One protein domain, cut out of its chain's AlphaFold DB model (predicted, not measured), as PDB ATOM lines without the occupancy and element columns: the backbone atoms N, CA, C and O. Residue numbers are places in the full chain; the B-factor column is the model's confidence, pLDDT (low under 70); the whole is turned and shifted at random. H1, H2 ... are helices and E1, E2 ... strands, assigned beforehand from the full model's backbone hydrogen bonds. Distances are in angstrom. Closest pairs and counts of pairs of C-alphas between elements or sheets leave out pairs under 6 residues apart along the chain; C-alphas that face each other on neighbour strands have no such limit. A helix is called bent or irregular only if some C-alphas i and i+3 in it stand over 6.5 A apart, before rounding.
ATOM      1  N   ASN A   2       4.030  -5.140  56.990       66.06
ATOM      2  CA  ASN A   2       3.390  -4.551  58.184       66.06
ATOM      3  C   ASN A   2       1.939  -4.082  57.963       66.06
ATOM      4  O   ASN A   2       1.113  -4.198  58.855       66.06
ATOM      5  N   SER A   3       1.598  -3.629  56.753       67.81
ATOM      6  CA  SER A   3       0.229  -3.249  56.365       67.81
ATOM      7  C   SER A   3      -0.746  -4.423  56.164       67.81
ATOM      8  O   SER A   3      -1.945  -4.176  55.993       67.81
ATOM      9  N   LEU A   4      -0.226  -5.657  56.142       70.31
ATOM     10  CA  LEU A   4      -0.949  -6.914  55.918       70.31
ATOM     11  C   LEU A   4      -1.213  -7.687  57.222       70.31
ATOM     12  O   LEU A   4      -2.061  -8.571  57.235       70.31
ATOM     13  N   ILE A   5      -0.482  -7.380  58.297       69.31
ATOM     14  CA  ILE A   5      -0.558  -8.100  59.576       69.31
ATOM     15  C   ILE A   5      -1.918  -7.830  60.234       69.31
ATOM     16  O   ILE A   5      -2.312  -6.673  60.375       69.31
ATOM     17  N   GLY A   6      -2.620  -8.891  60.645       64.44
ATOM     18  CA  GLY A   6      -3.879  -8.797  61.398       64.44
ATOM     19  C   GLY A   6      -5.123  -8.457  60.571       64.44
ATOM     20  O   GLY A   6      -6.167  -8.159  61.144       64.44
ATOM     21  N   LYS A   7      -5.033  -8.488  59.237       67.69
ATOM     22  CA  LYS A   7      -6.173  -8.289  58.334       67.69
ATOM     23  C   LYS A   7      -6.570  -9.608  57.678       67.69
ATOM     24  O   LYS A   7      -5.705 -10.327  57.183       67.69
ATOM     25  N   ASN A   8      -7.873  -9.867  57.626       63.03
ATOM     26  CA  ASN A   8      -8.448 -10.990  56.889       63.03
ATOM     27  C   ASN A   8      -8.781 -10.550  55.454       63.03
ATOM     28  O   ASN A   8      -9.123  -9.386  55.233       63.03
ATOM     29  N   ASP A   9      -8.657 -11.469  54.496       63.53
ATOM     30  CA  ASP A   9      -9.118 -11.320  53.106       63.53
ATOM     31  C   ASP A   9      -8.551 -10.106  52.346       63.53
ATOM     32  O   ASP A   9      -9.258  -9.334  51.695       63.53
ATOM     33  N   LEU A  10      -7.227  -9.932  52.402       80.56
ATOM     34  CA  LEU A  10      -6.535  -8.883  51.651       80.56
ATOM     35  C   LEU A  10      -6.360  -9.274  50.186       80.56
ATOM     36  O   LEU A  10      -5.657 -10.233  49.870       80.56
ATOM     37  N   GLU A  11      -6.926  -8.474  49.288       85.50
ATOM     38  CA  GLU A  11      -6.899  -8.734  47.853       85.50
ATOM     39  C   GLU A  11      -6.186  -7.626  47.068       85.50
ATOM     40  O   GLU A  11      -6.529  -6.446  47.154       85.50
ATOM     41  N   PHE A  12      -5.211  -8.014  46.244       87.69
ATOM     42  CA  PHE A  12      -4.441  -7.111  45.390       87.69
ATOM     43  C   PHE A  12      -4.602  -7.483  43.920       87.69
ATOM     44  O   PHE A  12      -4.364  -8.621  43.520       87.69
ATOM     45  N   ALA A  13      -4.956  -6.516  43.075       90.25
ATOM     46  CA  ALA A  13      -4.974  -6.727  41.632       90.25
ATOM     47  C   ALA A  13      -3.540  -6.872  41.087       90.25
ATOM     48  O   ALA A  13      -2.690  -6.006  41.295       90.25
ATOM     49  N   LEU A  14      -3.272  -7.949  40.347       91.50
ATOM     50  CA  LEU A  14      -1.979  -8.189  39.714       91.50
ATOM     51  C   LEU A  14      -1.902  -7.436  38.386       91.50
ATOM     52  O   LEU A  14      -2.509  -7.826  37.388       91.50
ATOM     53  N   ILE A  15      -1.138  -6.348  38.358       92.81
ATOM     54  CA  ILE A  15      -1.019  -5.480  37.185       92.81
ATOM     55  C   ILE A  15       0.237  -5.830  36.385       92.81
ATOM     56  O   ILE A  15       1.358  -5.747  36.870       92.81
ATOM     57  N   ASN A  16       0.053  -6.181  35.113       91.12
ATOM     58  CA  ASN A  16       1.140  -6.351  34.156       91.12
ATOM     59  C   ASN A  16       1.289  -5.067  33.336       91.12
ATOM     60  O   ASN A  16       0.449  -4.762  32.486       91.12
ATOM     61  N   GLU A  17       2.378  -4.333  33.556       92.94
ATOM     62  CA  GLU A  17       2.576  -3.025  32.929       92.94
ATOM     63  C   GLU A  17       2.636  -3.071  31.399       92.94
ATOM     64  O   GLU A  17       2.126  -2.166  30.740       92.94
ATOM     65  N   LYS A  18       3.208  -4.131  30.813       91.81
ATOM     66  CA  LYS A  18       3.281  -4.289  29.350       91.81
ATOM     67  C   LYS A  18       1.885  -4.462  28.752       91.81
ATOM     68  O   LYS A  18       1.563  -3.841  27.741       91.81
ATOM     69  N   LYS A  19       1.027  -5.264  29.399       88.44
ATOM     70  CA  LYS A  19      -0.378  -5.431  28.990       88.44
ATOM     71  C   LYS A  19      -1.186  -4.153  29.223       88.44
ATOM     72  O   LYS A  19      -1.952  -3.790  28.337       88.44
ATOM     73  N   ARG A  20      -0.960  -3.444  30.336       90.06
ATOM     74  CA  ARG A  20      -1.589  -2.144  30.631       90.06
ATOM     75  C   ARG A  20      -1.262  -1.103  29.561       90.06
ATOM     76  O   ARG A  20      -2.170  -0.463  29.052       90.06
ATOM     77  N   LYS A  21       0.005  -0.993  29.149       90.00
ATOM     78  CA  LYS A  21       0.437  -0.072  28.080       90.00
ATOM     79  C   LYS A  21      -0.121  -0.463  26.704       90.00
ATOM     80  O   LYS A  21      -0.540   0.406  25.956       90.00
ATOM     81  N   LYS A  22      -0.167  -1.763  26.377       90.38
ATOM     82  CA  LYS A  22      -0.633  -2.256  25.064       90.38
ATOM     83  C   LYS A  22      -2.157  -2.237  24.895       90.38
ATOM     84  O   LYS A  22      -2.641  -2.061  23.785       90.38
ATOM     85  N   LYS A  23      -2.912  -2.496  25.965       87.69
ATOM     86  CA  LYS A  23      -4.380  -2.639  25.931       87.69
ATOM     87  C   LYS A  23      -5.126  -1.464  26.580       87.69
ATOM     88  O   LYS A  23      -6.352  -1.445  26.503       87.69
ATOM     89  N   ALA A  24      -4.405  -0.513  27.181       83.31
ATOM     90  CA  ALA A  24      -4.909   0.727  27.772       83.31
ATOM     91  C   ALA A  24      -6.228   0.524  28.543       83.31
ATOM     92  O   ALA A  24      -6.260  -0.248  29.500       83.31
ATOM     93  N   SER A  25      -7.316   1.159  28.100       83.06
ATOM     94  CA  SER A  25      -8.631   1.137  28.753       83.06
ATOM     95  C   SER A  25      -9.304  -0.240  28.809       83.06
ATOM     96  O   SER A  25     -10.134  -0.467  29.681       83.06
ATOM     97  N   LYS A  26      -8.942  -1.188  27.932       88.31
ATOM     98  CA  LYS A  26      -9.464  -2.571  27.972       88.31
ATOM     99  C   LYS A  26      -8.761  -3.452  29.006       88.31
ATOM    100  O   LYS A  26      -9.146  -4.608  29.186       88.31
ATOM    101  N   TYR A  27      -7.690  -2.974  29.631       88.88
ATOM    102  CA  TYR A  27      -6.922  -3.759  30.586       88.88
ATOM    103  C   TYR A  27      -7.339  -3.459  32.025       88.88
ATOM    104  O   TYR A  27      -7.125  -2.357  32.514       88.88
ATOM    105  N   VAL A  28      -7.872  -4.474  32.709       88.00
ATOM    106  CA  VAL A  28      -8.304  -4.368  34.111       88.00
ATOM    107  C   VAL A  28      -7.215  -4.894  35.051       88.00
ATOM    108  O   VAL A  28      -6.655  -4.139  35.839       88.00
ATOM    109  N   ASN A  29      -6.859  -6.177  34.949       91.25
ATOM    110  CA  ASN A  29      -5.744  -6.795  35.671       91.25
ATOM    111  C   ASN A  29      -5.345  -8.131  35.006       91.25
ATOM    112  O   ASN A  29      -5.925  -8.537  33.998       91.25
ATOM    113  N   SER A  30      -4.310  -8.791  35.529       93.00
ATOM    114  CA  SER A  30      -3.864 -10.137  35.127       93.00
ATOM    115  C   SER A  30      -4.244 -11.215  36.149       93.00
ATOM    116  O   SER A  30      -3.622 -12.274  36.153       93.00
ATOM    117  N   GLY A  31      -5.202 -10.941  37.031       92.88
ATOM    118  CA  GLY A  31      -5.538 -11.778  38.179       92.88
ATOM    119  C   GLY A  31      -5.530 -10.990  39.486       92.88
ATOM    120  O   GLY A  31      -5.248  -9.786  39.508       92.88
ATOM    121  N   ARG A  32      -5.849 -11.678  40.581       91.06
ATOM    122  CA  ARG A  32      -5.922 -11.116  41.933       91.06
ATOM    123  C   ARG A  32      -5.118 -12.012  42.880       91.06
ATOM    124  O   ARG A  32      -5.197 -13.232  42.783       91.06
ATOM    125  N   LEU A  33      -4.295 -11.403  43.726       89.31
ATOM    126  CA  LEU A  33      -3.552 -12.057  44.798       89.31
ATOM    127  C   LEU A  33      -4.349 -11.877  46.083       89.31
ATOM    128  O   LEU A  33      -4.529 -10.744  46.526       89.31
ATOM    129  N   ILE A  34      -4.818 -12.982  46.652       87.06
ATOM    130  CA  ILE A  34      -5.623 -12.990  47.872       87.06
ATOM    131  C   ILE A  34      -4.775 -13.589  48.992       87.06
ATOM    132  O   ILE A  34      -4.269 -14.704  48.865       87.06
ATOM    133  N   PHE A  35      -4.614 -12.848  50.083       83.44
ATOM    134  CA  PHE A  35      -4.028 -13.347  51.320       83.44
ATOM    135  C   PHE A  35      -5.159 -13.835  52.227       83.44
ATOM    136  O   PHE A  35      -5.899 -13.022  52.776       83.44
ATOM    137  N   MET A  36      -5.283 -15.155  52.375       83.31
ATOM    138  CA  MET A  36      -6.319 -15.772  53.219       83.31
ATOM    139  C   MET A  36      -6.053 -15.559  54.717       83.31
ATOM    140  O   MET A  36      -6.978 -15.380  55.497       83.31
ATOM    141  N   SER A  37      -4.782 -15.577  55.128       78.50
ATOM    142  CA  SER A  37      -4.356 -15.308  56.503       78.50
ATOM    143  C   SER A  37      -2.911 -14.817  56.508       78.50
ATOM    144  O   SER A  37      -2.081 -15.303  55.736       78.50
ATOM    145  N   VAL A  38      -2.612 -13.837  57.363       77.94
ATOM    146  CA  VAL A  38      -1.267 -13.280  57.542       77.94
ATOM    147  C   VAL A  38      -0.941 -13.245  59.030       77.94
ATOM    148  O   VAL A  38      -1.433 -12.389  59.766       77.94
ATOM    149  N   THR A  39      -0.074 -14.157  59.463       76.25
ATOM    150  CA  THR A  39       0.451 -14.211  60.832       76.25
ATOM    151  C   THR A  39       1.924 -13.820  60.863       76.25
ATOM    152  O   THR A  39       2.677 -14.032  59.910       76.25
ATOM    153  N   THR A  40       2.356 -13.237  61.978       77.75
ATOM    154  CA  THR A  40       3.773 -12.990  62.257       77.75
ATOM    155  C   THR A  40       4.221 -13.827  63.431       77.75
ATOM    156  O   THR A  40       3.642 -13.744  64.510       77.75
ATOM    157  N   HIS A  41       5.295 -14.584  63.227       75.38
ATOM    158  CA  HIS A  41       5.942 -15.363  64.271       75.38
ATOM    159  C   HIS A  41       7.327 -14.779  64.526       75.38
ATOM    160  O   HIS A  41       8.110 -14.595  63.591       75.38
TER     161      HIS A  41
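What this domain is: This is residues 2 to 41 of the 454 residues of an uncharacterized protein of Anisakis simplex (UniProt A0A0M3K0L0). A long, narrow strip of chain runs out through E1, turns over in the helix H1 at the far end, and comes back through E2, which lies side by side with E1 as a two-strand antiparallel ribbon. H1 lies crosswise at that end, its residues 21 to 26 standing free, while the first and last printed stretches lie beyond the other end of the ribbon. The printed part has 40 residues with two named strands and one named helix, in the order E1, H1, E2; the class is mixed, helices and strands, though under half of the residues are in named elements. The whole is a rod spanning 42 by 14 by 11 A, only just extended and close to loose, with a radius of gyration of the C-alphas of 13.8 A.

Where its parts are: The printed part begins at Asn 2, with C-alpha at (3.390, -4.551, 58.184), and residues 2 to 9 hold no named element. Strand E1 is residues 10 to 13, 10.4 A from first to last C-alpha, beginning with C-alpha 10 at (-6.535, -8.883, 51.651). Helix H1 is residues 17 to 26, 13.0 A long, beginning with C-alpha 17 at (2.576, -3.025, 32.929). It is irregular: C-alphas 22 and 25 are 9.4 A apart. Strand E2 is residues 32 to 35, 9.8 A long, ending with C-alpha 35 at (-4.028, -13.347, 51.320). Residues 36 to 41 follow with no named element.

How they stand to each other: E1 and E2 form the sheet of two strands, antiparallel, with 161 degrees between their N-to-C directions. The C-alphas of Glu 11 and Ile 34 face each other at 4.4 A, and those of Ala 13 and Arg 32 at 4.5 A. N 12 and O 33 are within hydrogen-bond range at 2.8 A, and so are N 35 and O 10, also at 2.8 A. From E1 a tight link of 3 residues leads to H1. From H1 a tight link of 5 residues leads to E2. In H1, 4 of 6 O i to N i+4 pairs are within hydrogen-bond range.

The domain as a whole: The two C-alphas farthest apart are those of Lys 22, in H1, and His 41, at 41.9 A. The C-alphas of Asn 2 and His 41, the first and last printed residues, are 12.7 A apart. The printed part has no cut, and neither link between named elements is long. The mean pLDDT of the printed part is 82.8. The model's confidence is low, under 70, at residues 2 to 3 and residues 5 to 9, which come before E1.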